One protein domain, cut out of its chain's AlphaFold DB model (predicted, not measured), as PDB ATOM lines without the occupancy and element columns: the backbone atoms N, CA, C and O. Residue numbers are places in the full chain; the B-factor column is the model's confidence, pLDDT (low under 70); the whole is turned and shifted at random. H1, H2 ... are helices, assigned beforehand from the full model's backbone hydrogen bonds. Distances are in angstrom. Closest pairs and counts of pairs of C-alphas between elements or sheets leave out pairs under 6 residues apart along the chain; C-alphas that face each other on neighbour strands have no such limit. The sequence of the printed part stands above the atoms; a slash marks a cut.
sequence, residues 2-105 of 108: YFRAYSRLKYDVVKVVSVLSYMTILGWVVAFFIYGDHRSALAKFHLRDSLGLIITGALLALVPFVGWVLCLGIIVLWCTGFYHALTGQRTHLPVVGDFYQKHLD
ATOM      1  N   TYR A   2      40.707  68.294 -49.543       83.50
ATOM      2  CA  TYR A   2      39.706  67.291 -49.114       83.50
ATOM      3  C   TYR A   2      40.198  65.833 -49.048       83.50
ATOM      4  O   TYR A   2      39.957  65.151 -48.057       83.50
ATOM      5  N   PHE A   3      40.951  65.365 -50.048       85.31
ATOM      6  CA  PHE A   3      41.465  63.987 -50.073       85.31
ATOM      7  C   PHE A   3      42.350  63.643 -48.859       85.31
ATOM      8  O   PHE A   3      42.217  62.572 -48.275       85.31
ATOM      9  N   ARG A   4      43.199  64.585 -48.424       88.06
ATOM     10  CA  ARG A   4      44.110  64.405 -47.281       88.06
ATOM     11  C   ARG A   4      43.369  64.363 -45.940       88.06
ATOM     12  O   ARG A   4      43.800  63.667 -45.023       88.06
ATOM     13  N   ALA A   5      42.269  65.107 -45.819       89.81
ATOM     14  CA  ALA A   5      41.409  65.069 -44.638       89.81
ATOM     15  C   ALA A   5      40.642  63.740 -44.565       89.81
ATOM     16  O   ALA A   5      40.633  63.086 -43.526       89.81
ATOM     17  N   TYR A   6      40.089  63.291 -45.695       89.38
ATOM     18  CA  TYR A   6      39.383  62.015 -45.790       89.38
ATOM     19  C   TYR A   6      40.284  60.809 -45.477       89.38
ATOM     20  O   TYR A   6      39.896  59.923 -44.718       89.38
ATOM     21  N   SER A   7      41.514  60.784 -46.005       90.56
ATOM     22  CA  SER A   7      42.470  59.711 -45.713       90.56
ATOM     23  C   SER A   7      42.871  59.671 -44.236       90.56
ATOM     24  O   SER A   7      43.033  58.590 -43.676       90.56
ATOM     25  N   ARG A   8      43.006  60.843 -43.598       92.00
ATOM     26  CA  ARG A   8      43.305  60.950 -42.165       92.00
ATOM     27  C   ARG A   8      42.146  60.427 -41.318       92.00
ATOM     28  O   ARG A   8      42.378  59.591 -40.460       92.00
ATOM     29  N   LEU A   9      40.912  60.820 -41.634       92.06
ATOM     30  CA  LEU A   9      39.722  60.334 -40.932       92.06
ATOM     31  C   LEU A   9      39.619  58.803 -40.984       92.06
ATOM     32  O   LEU A   9      39.415  58.159 -39.960       92.06
ATOM     33  N   LYS A  10      39.820  58.205 -42.166       91.69
ATOM     34  CA  LYS A  10      39.848  56.742 -42.309       91.69
ATOM     35  C   LYS A  10      40.944  56.094 -41.466       91.69
ATOM     36  O   LYS A  10      40.702  55.060 -40.850       91.69
ATOM     37  N   TYR A  11      42.135  56.688 -41.441       93.12
ATOM     38  CA  TYR A  11      43.242  56.202 -40.619       93.12
ATOM     39  C   TYR A  11      42.909  56.250 -39.120       93.12
ATOM     40  O   TYR A  11      43.139  55.271 -38.410       93.12
ATOM     41  N   ASP A  12      42.304  57.342 -38.655       94.69
ATOM     42  CA  ASP A  12      41.924  57.516 -37.253       94.69
ATOM     43  C   ASP A  12      40.845  56.507 -36.832       94.69
ATOM     44  O   ASP A  12      40.983  55.865 -35.792       94.69
ATOM     45  N   VAL A  13      39.830  56.271 -37.674       94.88
ATOM     46  CA  VAL A  13      38.796  55.244 -37.433       94.88
ATOM     47  C   VAL A  13      39.419  53.856 -37.296       94.88
ATOM     48  O   VAL A  13      39.129  53.133 -36.345       94.88
ATOM     49  N   VAL A  14      40.327  53.490 -38.202       96.31
ATOM     50  CA  VAL A  14      41.035  52.205 -38.146       96.31
ATOM     51  C   VAL A  14      41.820  52.047 -36.840       96.31
ATOM     52  O   VAL A  14      41.829  50.967 -36.240       96.31
ATOM     53  N   LYS A  15      42.474  53.118 -36.387       96.19
ATOM     54  CA  LYS A  15      43.225  53.121 -35.133       96.19
ATOM     55  C   LYS A  15      42.300  52.980 -33.923       96.19
ATOM     56  O   LYS A  15      42.584  52.172 -33.046       96.19
ATOM     57  N   VAL A  16      41.168  53.685 -33.910       96.81
ATOM     58  CA  VAL A  16      40.141  53.558 -32.863       96.81
ATOM     59  C   VAL A  16      39.632  52.122 -32.770       96.81
ATOM     60  O   VAL A  16      39.615  51.568 -31.677       96.81
ATOM     61  N   VAL A  17      39.299  51.488 -33.899       97.62
ATOM     62  CA  VAL A  17      38.872  50.077 -33.928       97.62
ATOM     63  C   VAL A  17      39.948  49.158 -33.343       97.62
ATOM     64  O   VAL A  17      39.642  48.282 -32.539       97.62
ATOM     65  N   SER A  18      41.210  49.391 -33.706       97.50
ATOM     66  CA  SER A  18      42.350  48.600 -33.229       97.50
ATOM     67  C   SER A  18      42.569  48.727 -31.720       97.50
ATOM     68  O   SER A  18      42.948  47.763 -31.076       97.50
ATOM     69  N   VAL A  19      42.344  49.909 -31.144       97.62
ATOM     70  CA  VAL A  19      42.469  50.159 -29.697       97.62
ATOM     71  C   VAL A  19      41.264  49.588 -28.948       97.62
ATOM     72  O   VAL A  19      41.416  48.946 -27.907       97.62
ATOM     73  N   LEU A  20      40.062  49.781 -29.497       97.25
ATOM     74  CA  LEU A  20      38.809  49.323 -28.905       97.25
ATOM     75  C   LEU A  20      38.761  47.794 -28.769       97.25
ATOM     76  O   LEU A  20      38.188  47.288 -27.802       97.25
ATOM     77  N   SER A  21      39.436  47.064 -29.667       97.44
ATOM     78  CA  SER A  21      39.520  45.603 -29.610       97.44
ATOM     79  C   SER A  21      40.235  45.055 -28.365       97.44
ATOM     80  O   SER A  21      40.119  43.860 -28.109       97.44
ATOM     81  N   TYR A  22      40.926  45.886 -27.573       97.12
ATOM     82  CA  TYR A  22      41.628  45.494 -26.338       97.12
ATOM     83  C   TYR A  22      40.980  46.026 -25.045       97.12
ATOM     84  O   TYR A  22      41.563  45.875 -23.972       97.12
ATOM     85  N   MET A  23      39.814  46.679 -25.102       94.56
ATOM     86  CA  MET A  23      39.209  47.290 -23.906       94.56
ATOM     87  C   MET A  23      38.501  46.275 -23.016       94.56
ATOM     88  O   MET A  23      38.842  46.095 -21.853       94.56
ATOM     89  N   THR A  24      37.495  45.607 -23.561       92.50
ATOM     90  CA  THR A  24      36.721  44.562 -22.889       92.50
ATOM     91  C   THR A  24      36.213  43.596 -23.951       92.50
ATOM     92  O   THR A  24      36.312  43.884 -25.143       92.50
ATOM     93  N   ILE A  25      35.602  42.482 -23.548       93.88
ATOM     94  CA  ILE A  25      34.900  41.599 -24.494       93.88
ATOM     95  C   ILE A  25      33.813  42.386 -25.252       93.88
ATOM     96  O   ILE A  25      33.667  42.230 -26.460       93.88
ATOM     97  N   LEU A  26      33.106  43.302 -24.578       95.38
ATOM     98  CA  LEU A  26      32.138  44.193 -25.229       95.38
ATOM     99  C   LEU A  26      32.814  45.170 -26.197       95.38
ATOM    100  O   LEU A  26      32.338  45.349 -27.314       95.38
ATOM    101  N   GLY A  27      33.947  45.759 -25.802       95.88
ATOM    102  CA  GLY A  27      34.759  46.603 -26.682       95.88
ATOM    103  C   GLY A  27      35.202  45.852 -27.937       95.88
ATOM    104  O   GLY A  27      35.077  46.367 -29.043       95.88
ATOM    105  N   TRP A  28      35.609  44.592 -27.786       97.88
ATOM    106  CA  TRP A  28      35.957  43.724 -28.904       97.88
ATOM    107  C   TRP A  28      34.788  43.508 -29.870       97.88
ATOM    108  O   TRP A  28      34.950  43.684 -31.076       97.88
ATOM    109  N   VAL A  29      33.597  43.202 -29.348       97.56
ATOM    110  CA  VAL A  29      32.388  43.020 -30.167       97.56
ATOM    111  C   VAL A  29      32.048  44.300 -30.937       97.56
ATOM    112  O   VAL A  29      31.826  44.249 -32.145       97.56
ATOM    113  N   VAL A  30      32.067  45.460 -30.275       97.56
ATOM    114  CA  VAL A  30      31.814  46.755 -30.930       97.56
ATOM    115  C   VAL A  30      32.867  47.045 -32.005       97.56
ATOM    116  O   VAL A  30      32.519  47.437 -33.118       97.56
ATOM    117  N   ALA A  31      34.148  46.803 -31.713       97.31
ATOM    118  CA  ALA A  31      35.232  46.960 -32.677       97.31
ATOM    119  C   ALA A  31      35.030  46.071 -33.915       97.31
ATOM    120  O   ALA A  31      35.248  46.528 -35.037       97.31
ATOM    121  N   PHE A  32      34.570  44.831 -33.730       97.38
ATOM    122  CA  PHE A  32      34.290  43.904 -34.825       97.38
ATOM    123  C   PHE A  32      33.154  44.393 -35.737       97.38
ATOM    124  O   PHE A  32      33.271  44.300 -36.960       97.38
ATOM    125  N   PHE A  33      32.088  44.970 -35.173       96.69
ATOM    126  CA  PHE A  33      31.011  45.557 -35.974       96.69
ATOM    127  C   PHE A  33      31.489  46.766 -36.786       96.69
ATOM    128  O   PHE A  33      31.278  46.800 -37.995       96.69
ATOM    129  N   ILE A  34      32.210  47.708 -36.165       95.56
ATOM    130  CA  ILE A  34      32.755  48.888 -36.869       95.56
ATOM    131  C   ILE A  34      33.754  48.464 -37.961       95.56
ATOM    132  O   ILE A  34      33.795  49.038 -39.049       95.56
ATOM    133  N   TYR A  35      34.556  47.432 -37.692       96.19
ATOM    134  CA  TYR A  35      35.462  46.841 -38.674       96.19
ATOM    135  C   TYR A  35      34.739  46.338 -39.929       96.19
ATOM    136  O   TYR A  35      35.291  46.458 -41.023       96.19
ATOM    137  N   GLY A  36      33.521  45.802 -39.792       93.44
ATOM    138  CA  GLY A  36      32.716  45.306 -40.910       93.44
ATOM    139  C   GLY A  36      32.536  46.343 -42.021       93.44
ATOM    140  O   GLY A  36      32.730  46.011 -43.195       93.44
ATOM    141  N   ASP A  37      32.282  47.596 -41.637       89.94
ATOM    142  CA  ASP A  37      32.095  48.739 -42.542       89.94
ATOM    143  C   ASP A  37      33.421  49.406 -42.952       89.94
ATOM    144  O   ASP A  37      33.531  50.062 -43.995       89.94
ATOM    145  N   HIS A  38      34.463  49.247 -42.133       88.88
ATOM    146  CA  HIS A  38      35.755  49.921 -42.282       88.88
ATOM    147  C   HIS A  38      36.929  48.942 -42.239       88.88
ATOM    148  O   HIS A  38      37.865  49.073 -41.440       88.88
ATOM    149  N   ARG A  39      36.901  47.956 -43.141       92.06
ATOM    150  CA  ARG A  39      37.927  46.912 -43.189       92.06
ATOM    151  C   ARG A  39      39.310  47.494 -43.442       92.06
ATOM    152  O   ARG A  39      39.549  48.236 -44.393       92.06
ATOM    153  N   SER A  40      40.253  47.087 -42.604       95.50
ATOM    154  CA  SER A  40      41.665  47.391 -42.780       95.50
ATOM    155  C   SER A  40      42.523  46.265 -42.233       95.50
ATOM    156  O   SER A  40      42.154  45.578 -41.281       95.50
ATOM    157  N   ALA A  41      43.717  46.104 -42.792       95.62
ATOM    158  CA  ALA A  41      44.630  45.085 -42.301       95.62
ATOM    159  C   ALA A  41      45.184  45.396 -40.891       95.62
ATOM    160  O   ALA A  41      45.614  44.470 -40.217       95.62
ATOM    161  N   LEU A  42      45.147  46.656 -40.419       95.81
ATOM    162  CA  LEU A  42      45.565  47.020 -39.053       95.81
ATOM    163  C   LEU A  42      44.494  46.610 -38.039       95.81
ATOM    164  O   LEU A  42      44.793  45.863 -37.115       95.81
ATOM    165  N   ALA A  43      43.242  47.004 -38.278       96.62
ATOM    166  CA  ALA A  43      42.122  46.614 -37.427       96.62
ATOM    167  C   ALA A  43      41.933  45.091 -37.399       96.62
ATOM    168  O   ALA A  43      41.771  44.519 -36.328       96.62
ATOM    169  N   LYS A  44      42.036  44.418 -38.554       97.06
ATOM    170  CA  LYS A  44      41.988  42.949 -38.628       97.06
ATOM    171  C   LYS A  44      43.058  42.293 -37.762       97.06
ATOM    172  O   LYS A  44      42.757  41.351 -37.035       97.06
ATOM    173  N   PHE A  45      44.297  42.770 -37.871       97.06
ATOM    174  CA  PHE A  45      45.423  42.227 -37.121       97.06
ATOM    175  C   PHE A  45      45.148  42.297 -35.613       97.06
ATOM    176  O   PHE A  45      45.164  41.267 -34.944       97.06
ATOM    177  N   HIS A  46      44.776  43.479 -35.114       97.12
ATOM    178  CA  HIS A  46      44.487  43.701 -33.697       97.12
ATOM    179  C   HIS A  46      43.211  43.012 -33.199       97.12
ATOM    180  O   HIS A  46      43.177  42.584 -32.051       97.12
ATOM    181  N   LEU A  47      42.185  42.848 -34.043       97.75
ATOM    182  CA  LEU A  47      40.985  42.072 -33.711       97.75
ATOM    183  C   LEU A  47      41.301  40.592 -33.497       97.75
ATOM    184  O   LEU A  47      40.777  39.988 -32.563       97.75
ATOM    185  N   ARG A  48      42.145  40.009 -34.356       97.31
ATOM    186  CA  ARG A  48      42.590  38.617 -34.223       97.31
ATOM    187  C   ARG A  48      43.473  38.435 -32.995       97.31
ATOM    188  O   ARG A  48      43.215  37.537 -32.203       97.31
ATOM    189  N   ASP A  49      44.461  39.305 -32.806       96.62
ATOM    190  CA  ASP A  49      45.383  39.204 -31.675       96.62
ATOM    191  C   ASP A  49      44.658  39.346 -30.335       96.62
ATOM    192  O   ASP A  49      44.848  38.521 -29.441       96.62
ATOM    193  N   SER A  50      43.787  40.349 -30.188       97.12
ATOM    194  CA  SER A  50      43.069  40.532 -28.929       97.12
ATOM    195  C   SER A  50      42.045  39.425 -28.673       97.12
ATOM    196  O   SER A  50      41.965  38.947 -27.545       97.12
ATOM    197  N   LEU A  51      41.339  38.922 -29.697       97.75
ATOM    198  CA  LEU A  51      40.466  37.750 -29.538       97.75
ATOM    199  C   LEU A  51      41.259  36.511 -29.103       97.75
ATOM    200  O   LEU A  51      40.834  35.789 -28.201       97.75
ATOM    201  N   GLY A  52      42.416  36.278 -29.724       96.69
ATOM    202  CA  GLY A  52      43.306  35.175 -29.384       96.69
ATOM    203  C   GLY A  52      43.759  35.225 -27.930       96.69
ATOM    204  O   GLY A  52      43.696  34.210 -27.232       96.69
ATOM    205  N   LEU A  53      44.130  36.410 -27.442       96.81
ATOM    206  CA  LEU A  53      44.484  36.612 -26.039       96.81
ATOM    207  C   LEU A  53      43.287  36.422 -25.093       96.81
ATOM    208  O   LEU A  53      43.468  35.805 -24.044       96.81
ATOM    209  N   ILE A  54      42.074  36.880 -25.455       96.81
ATOM    210  CA  ILE A  54      40.848  36.649 -24.659       96.81
ATOM    211  C   ILE A  54      40.626  35.148 -24.480       96.81
ATOM    212  O   ILE A  54      40.464  34.673 -23.356       96.81
ATOM    213  N   ILE A  55      40.645  34.394 -25.584       96.88
ATOM    214  CA  ILE A  55      40.417  32.945 -25.573       96.88
ATOM    215  C   ILE A  55      41.523  32.241 -24.779       96.88
ATOM    216  O   ILE A  55      41.232  31.395 -23.937       96.88
ATOM    217  N   THR A  56      42.785  32.616 -24.997       96.06
ATOM    218  CA  THR A  56      43.929  32.008 -24.301       96.06
ATOM    219  C   THR A  56      43.854  32.254 -22.793       96.06
ATOM    220  O   THR A  56      44.001  31.317 -22.013       96.06
ATOM    221  N   GLY A  57      43.569  33.489 -22.372       95.88
ATOM    222  CA  GLY A  57      43.396  33.835 -20.961       95.88
ATOM    223  C   GLY A  57      42.213  33.105 -20.319       95.88
ATOM    224  O   GLY A  57      42.348  32.587 -19.213       95.88
ATOM    225  N   ALA A  58      41.085  32.990 -21.028       96.12
ATOM    226  CA  ALA A  58      39.921  32.246 -20.552       96.12
ATOM    227  C   ALA A  58      40.228  30.752 -20.348       96.12
ATOM    228  O   ALA A  58      39.856  30.192 -19.321       96.12
ATOM    229  N   LEU A  59      40.948  30.116 -21.280       97.00
ATOM    230  CA  LEU A  59      41.352  28.710 -21.158       97.00
ATOM    231  C   LEU A  59      42.344  28.487 -20.010       97.00
ATOM    232  O   LEU A  59      42.196  27.534 -19.249       97.00
ATOM    233  N   LEU A  60      43.332  29.373 -19.852       96.56
ATOM    234  CA  LEU A  60      44.298  29.288 -18.754       96.56
ATOM    235  C   LEU A  60      43.639  29.497 -17.387       96.56
ATOM    236  O   LEU A  60      44.012  28.828 -16.429       96.56
ATOM    237  N   ALA A  61      42.627  30.360 -17.284       94.94
ATOM    238  CA  ALA A  61      41.902  30.579 -16.034       94.94
ATOM    239  C   ALA A  61      41.206  29.308 -15.503       94.94
ATOM    240  O   ALA A  61      41.038  29.175 -14.288       94.94
ATOM    241  N   LEU A  62      40.850  28.365 -16.387       96.56
ATOM    242  CA  LEU A  62      40.256  27.072 -16.023       96.56
ATOM    243  C   LEU A  62      41.263  26.090 -15.403       96.56
ATOM    244  O   LEU A  62      40.841  25.105 -14.803       96.56
ATOM    245  N   VAL A  63      42.572  26.335 -15.539       96.25
ATOM    246  CA  VAL A  63      43.639  25.490 -14.984       96.25
ATOM    247  C   VAL A  63      44.149  26.116 -13.676       96.25
ATOM    248  O   VAL A  63      44.866  27.121 -13.723       96.25
ATOM    249  N   PRO A  64      43.827  25.549 -12.497       94.44
ATOM    250  CA  PRO A  64      44.225  26.130 -11.218       94.44
ATOM    251  C   PRO A  64      45.746  26.185 -11.047       94.44
ATOM    252  O   PRO A  64      46.472  25.333 -11.563       94.44
ATOM    253  N   PHE A  65      46.215  27.160 -10.266       95.06
ATOM    254  CA  PHE A  65      47.627  27.418  -9.950       95.06
ATOM    255  C   PHE A  65      48.503  27.737 -11.174       95.06
ATOM    256  O   PHE A  65      48.895  28.886 -11.354       95.06
ATOM    257  N   VAL A  66      48.791  26.754 -12.034       95.62
ATOM    258  CA  VAL A  66      49.675  26.912 -13.201       95.62
ATOM    259  C   VAL A  66      49.080  27.891 -14.208       95.62
ATOM    260  O   VAL A  66      49.756  28.826 -14.632       95.62
ATOM    261  N   GLY A  67      47.806  27.717 -14.562       95.44
ATOM    262  CA  GLY A  67      47.139  28.595 -15.519       95.44
ATOM    263  C   GLY A  67      47.039  30.034 -15.017       95.44
ATOM    264  O   GLY A  67      47.284  30.970 -15.770       95.44
ATOM    265  N   TRP A  68      46.799  30.221 -13.717       94.56
ATOM    266  CA  TRP A  68      46.745  31.549 -13.100       94.56
ATOM    267  C   TRP A  68      48.094  32.271 -13.140       94.56
ATOM    268  O   TRP A  68      48.139  33.465 -13.428       94.56
ATOM    269  N   VAL A  69      49.197  31.551 -12.912       95.94
ATOM    270  CA  VAL A  69      50.547  32.113 -13.068       95.94
ATOM    271  C   VAL A  69      50.811  32.475 -14.532       95.94
ATOM    272  O   VAL A  69      51.305  33.565 -14.812       95.94
ATOM    273  N   LEU A  70      50.431  31.615 -15.481       95.38
ATOM    274  CA  LEU A  70      50.587  31.890 -16.914       95.38
ATOM    275  C   LEU A  70      49.737  33.080 -17.393       95.38
ATOM    276  O   LEU A  70      50.164  33.805 -18.294       95.38
ATOM    277  N   CYS A  71      48.586  33.350 -16.765       94.38
ATOM    278  CA  CYS A  71      47.783  34.541 -17.051       94.38
ATOM    279  C   CYS A  71      48.559  35.849 -16.833       94.38
ATOM    280  O   CYS A  71      48.281  36.828 -17.525       94.38
ATOM    281  N   LEU A  72      49.572  35.878 -15.958       94.06
ATOM    282  CA  LEU A  72      50.443  37.050 -15.811       94.06
ATOM    283  C   LEU A  72      51.198  37.357 -17.115       94.06
ATOM    284  O   LEU A  72      51.280  38.514 -17.524       94.06
ATOM    285  N   GLY A  73      51.681  36.326 -17.814       94.81
ATOM    286  CA  GLY A  73      52.308  36.474 -19.131       94.81
ATOM    287  C   GLY A  73      51.319  36.944 -20.202       94.81
ATOM    288  O   GLY A  73      51.656  37.797 -21.023       94.81
ATOM    289  N   ILE A  74      50.074  36.459 -20.157       95.25
ATOM    290  CA  ILE A  74      49.005  36.927 -21.055       95.25
ATOM    291  C   ILE A  74      48.714  38.413 -20.849       95.25
ATOM    292  O   ILE A  74      48.549  39.128 -21.834       95.25
ATOM    293  N   ILE A  75      48.709  38.905 -19.607       95.00
ATOM    294  CA  ILE A  75      48.523  40.336 -19.318       95.00
ATOM    295  C   ILE A  75      49.653  41.170 -19.940       95.00
ATOM    296  O   ILE A  75      49.389  42.209 -20.542       95.00
ATOM    297  N   VAL A  76      50.905  40.702 -19.881       95.62
ATOM    298  CA  VAL A  76      52.039  41.391 -20.529       95.62
ATOM    299  C   VAL A  76      51.868  41.443 -22.051       95.62
ATOM    300  O   VAL A  76      52.058  42.500 -22.662       95.62
ATOM    301  N   LEU A  77      51.463  40.333 -22.676       95.81
ATOM    302  CA  LEU A  77      51.177  40.295 -24.115       95.81
ATOM    303  C   LEU A  77      49.989  41.197 -24.477       95.81
ATOM    304  O   LEU A  77      50.040  41.889 -25.492       95.81
ATOM    305  N   TRP A  78      48.965  41.267 -23.623       95.81
ATOM    306  CA  TRP A  78      47.831  42.177 -23.782       95.81
ATOM    307  C   TRP A  78      48.266  43.637 -23.792       95.81
ATOM    308  O   TRP A  78      47.936  44.372 -24.722       95.81
ATOM    309  N   CYS A  79      49.053  44.057 -22.799       95.94
ATOM    310  CA  CYS A  79      49.588  45.414 -22.726       95.94
ATOM    311  C   CYS A  79      50.469  45.745 -23.939       95.94
ATOM    312  O   CYS A  79      50.385  46.849 -24.473       95.94
ATOM    313  N   THR A  80      51.265  44.782 -24.411       95.25
ATOM    314  CA  THR A  80      52.112  44.939 -25.603       95.25
ATOM    315  C   THR A  80      51.268  45.130 -26.866       95.25
ATOM    316  O   THR A  80      51.473  46.087 -27.613       95.25
ATOM    317  N   GLY A  81      50.266  44.273 -27.085       95.69
ATOM    318  CA  GLY A  81      49.344  44.388 -28.220       95.69
ATOM    319  C   GLY A  81      48.564  45.704 -28.200       95.69
ATOM    320  O   GLY A  81      48.470  46.390 -29.220       95.69
ATOM    321  N   PHE A  82      48.095  46.107 -27.018       96.88
ATOM    322  CA  PHE A  82      47.424  47.385 -26.805       96.88
ATOM    323  C   PHE A  82      48.329  48.585 -27.118       96.88
ATOM    324  O   PHE A  82      47.923  49.504 -27.829       96.88
ATOM    325  N   TYR A  83      49.580  48.567 -26.653       96.75
ATOM    326  CA  TYR A  83      50.562  49.606 -26.965       96.75
ATOM    327  C   TYR A  83      50.818  49.727 -28.478       96.75
ATOM    328  O   TYR A  83      50.870  50.832 -29.028       96.75
ATOM    329  N   HIS A  84      50.910  48.604 -29.190       96.25
ATOM    330  CA  HIS A  84      51.065  48.623 -30.645       96.25
ATOM    331  C   HIS A  84      49.811  49.127 -31.373       96.25
ATOM    332  O   HIS A  84      49.932  49.894 -32.331       96.25
ATOM    333  N   ALA A  85      48.611  48.838 -30.862       96.25
ATOM    334  CA  ALA A  85      47.377  49.437 -31.370       96.25
ATOM    335  C   ALA A  85      47.368  50.969 -31.192       96.25
ATOM    336  O   ALA A  85      47.024  51.708 -32.120       96.25
ATOM    337  N   LEU A  86      47.834  51.469 -30.039       96.31
ATOM    338  CA  LEU A  86      47.987  52.906 -29.771       96.31
ATOM    339  C   LEU A  86      49.011  53.587 -30.684       96.31
ATOM    340  O   LEU A  86      48.898  54.787 -30.942       96.31
ATOM    341  N   THR A  87      50.000  52.862 -31.200       95.25
ATOM    342  CA  THR A  87      50.977  53.393 -32.166       95.25
ATOM    343  C   THR A  87      50.583  53.133 -33.622       95.25
ATOM    344  O   THR A  87      51.170  53.727 -34.523       95.25
ATOM    345  N   GLY A  88      49.532  52.342 -33.867       93.25
ATOM    346  CA  GLY A  88      49.074  51.969 -35.208       93.25
ATOM    347  C   GLY A  88      50.009  50.983 -35.916       93.25
ATOM    348  O   GLY A  88      50.047  50.944 -37.146       93.25
ATOM    349  N   GLN A  89      50.787  50.219 -35.150       93.25
ATOM    350  CA  GLN A  89      51.782  49.276 -35.650       93.25
ATOM    351  C   GLN A  89      51.260  47.843 -35.576       93.25
ATOM    352  O   GLN A  89      50.634  47.448 -34.600       93.25
ATOM    353  N   ARG A  90      51.579  47.038 -36.593       90.62
ATOM    354  CA  ARG A  90      51.313  45.593 -36.589       90.62
ATOM    355  C   ARG A  90      52.561  44.867 -36.127       90.62
ATOM    356  O   ARG A  90      53.371  44.443 -36.948       90.62
ATOM    357  N   THR A  91      52.731  44.780 -34.820       86.19
ATOM    358  CA  THR A  91      53.834  44.016 -34.242       86.19
ATOM    359  C   THR A  91      53.300  42.676 -33.785       86.19
ATOM    360  O   THR A  91      52.382  42.626 -32.970       86.19
ATOM    361  N   HIS A  92      53.865  41.598 -34.326       82.75
ATOM    362  CA  HIS A  92      53.508  40.240 -33.932       82.75
ATOM    363  C   HIS A  92      53.818  40.025 -32.454       82.75
ATOM    364  O   HIS A  92      54.941  40.258 -32.003       82.75
ATOM    365  N   LEU A  93      52.816  39.559 -31.708       86.81
ATOM    366  CA  LEU A  93      53.030  39.113 -30.341       86.81
ATOM    367  C   LEU A  93      53.963  37.896 -30.353       86.81
ATOM    368  O   LEU A  93      53.708  36.944 -31.101       86.81
ATOM    369  N   PRO A  94      55.031  37.896 -29.540       82.56
ATOM    370  CA  PRO A  94      55.958  36.777 -29.500       82.56
ATOM    371  C   PRO A  94      55.220  35.500 -29.084       82.56
ATOM    372  O   PRO A  94      54.296  35.545 -28.272       82.56
ATOM    373  N   VAL A  95      55.642  34.358 -29.633       83.81
ATOM    374  CA  VAL A  95      55.117  33.003 -29.358       83.81
ATOM    375  C   VAL A  95      53.706  32.725 -29.896       83.81
ATOM    376  O   VAL A  95      53.479  31.649 -30.441       83.81
ATOM    377  N   VAL A  96      52.765  33.665 -29.780       90.19
ATOM    378  CA  VAL A  96      51.332  33.414 -30.034       90.19
ATOM    379  C   VAL A  96      50.741  34.184 -31.217       90.19
ATOM    380  O   VAL A  96      49.707  33.776 -31.741       90.19
ATOM    381  N   GLY A  97      51.388  35.260 -31.678       85.50
ATOM    382  CA  GLY A  97      50.847  36.130 -32.728       85.50
ATOM    383  C   GLY A  97      50.560  35.385 -34.033       85.50
ATOM    384  O   GLY A  97      49.450  35.444 -34.556       85.50
ATOM    385  N   ASP A  98      51.516  34.596 -34.528       92.44
ATOM    386  CA  ASP A  98      51.337  33.829 -35.772       92.44
ATOM    387  C   ASP A  98      50.229  32.781 -35.654       92.44
ATOM    388  O   ASP A  98      49.468  32.557 -36.599       92.44
ATOM    389  N   PHE A  99      50.096  32.175 -34.471       94.19
ATOM    390  CA  PHE A  99      49.021  31.236 -34.182       94.19
ATOM    391  C   PHE A  99      47.657  31.931 -34.281       94.19
ATOM    392  O   PHE A  99      46.770  31.441 -34.981       94.19
ATOM    393  N   TYR A 100      47.497  33.109 -33.669       95.00
ATOM    394  CA  TYR A 100      46.256  33.884 -33.755       95.00
ATOM    395  C   TYR A 100      45.941  34.310 -35.187       95.00
ATOM    396  O   TYR A 100      44.813  34.137 -35.650       95.00
ATOM    397  N   GLN A 101      46.936  34.797 -35.929       95.38
ATOM    398  CA  GLN A 101      46.734  35.230 -37.310       95.38
ATOM    399  C   GLN A 101      46.348  34.078 -38.248       95.38
ATOM    400  O   GLN A 101      45.583  34.297 -39.192       95.38
ATOM    401  N   LYS A 102      46.846  32.864 -37.989       95.00
ATOM    402  CA  LYS A 102      46.543  31.666 -38.781       95.00
ATOM    403  C   LYS A 102      45.205  31.022 -38.416       95.00
ATOM    404  O   LYS A 102      44.498  30.584 -39.314       95.00
ATOM    405  N   HIS A 103      44.868  30.937 -37.129       94.69
ATOM    406  CA  HIS A 103      43.703  30.178 -36.654       94.69
ATOM    407  C   HIS A 103      42.436  31.019 -36.459       94.69
ATOM    408  O   HIS A 103      41.342  30.465 -36.414       94.69
ATOM    409  N   LEU A 104      42.550  32.347 -36.379       94.81
ATOM    410  CA  LEU A 104      41.404  33.267 -36.334       94.81
ATOM    411  C   LEU A 104      41.161  33.898 -37.710       94.81
ATOM    412  O   LEU A 104      40.808  35.076 -37.844       94.81
ATOM    413  N   ASP A 105      41.390  33.113 -38.763       93.06
ATOM    414  CA  ASP A 105      41.425  33.613 -40.127       93.06
ATOM    415  C   ASP A 105      40.046  33.979 -40.704       93.06
ATOM    416  O   ASP A 105      39.948  34.772 -41.646       93.06
TER     417      ASP A 105
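This is residues 2 to 105 of the 108 residues of an uncharacterized protein of Thalassotalea sp. PP2-459 (UniProt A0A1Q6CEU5). Four helices, H1 to H4, run up and down as an elongated bundle, with H3 in its core and the short H5 packed crosswise on H3. H1 joins the bundle with its later residues, while residues 2 to 9 of H1 stick out as a free arm that adds to the length. The printed part has 104 residues with five named helices, in the order H1, H2, H3, H4, H5, and no named strand; its class is all helix. It is compact, with a radius of gyration of the C-alphas of 14.5 A, and spans 56 by 22 by 22 A.

Begin with the longest helix, H4, residues 66 to 87. It touches H3, residues 41 to 61, closest at the C-alphas of Leu 60 and Gly 67, 4.4 A apart; the two form a hairpin at a shallow tilt of 15 degrees, opposite ways. H3 is the hub, touching four helices. Look next at H1, residues 2 to 20, whose residues 14 to 19 touch residues 42 to 47 of H3: the closest C-alphas, Ser 18 and Ala 43, are 4.6 A apart, at a shallow tilt of 6 degrees, the same way. Residues 15 to 19 of H1 touch residues 82 to 86 of H4, with the closest C-alphas, Val 19 and Ala 85, 5.2 A apart. H2, residues 25 to 37, forms a hairpin with H1, the closest C-alphas being Val 17 and Ala 31, 5.0 A apart, and another with H3, where Tyr 35 and Ala 43 are closest, 6.8 A apart. H2 and H4 are apart. H5, residues 97 to 103, touches residues 45 to 52 of H3 about perpendicular, at 89 degrees; the closest C-alphas, Gly 52 and Tyr 100, are 5.4 A apart. In H1, H3 and H5 every O i to N i+4 pair is within hydrogen-bond range; in H2 it is 8 of 9 and in H4 16 of 18.

Find C-alpha 66 at (49.675, 26.912, -13.201); from there H4 runs 32.6 A to C-alpha 87. H3 runs 30.1 A from Ala 41 to Ala 61. H1 begins at C-alpha 2, at (39.706, 67.291, -49.114), and runs 27.1 A to Leu 20. H2 runs 19.6 A from Ile 25 to Asp 37. H5 runs 10.1 A from Gly 97 and ends at C-alpha 103, at (43.703, 30.178, -36.654).

The two C-alphas farthest apart, those of Tyr 2 and Phe 65, are 56.4 A apart. The printed part has no cut. The links H1 to H2, H2 to H3 and H3 to H4 are tight, and H4 to H5, with 9 residues, is short. The mean pLDDT of the printed part is 94.3, and no printed residue is under 70.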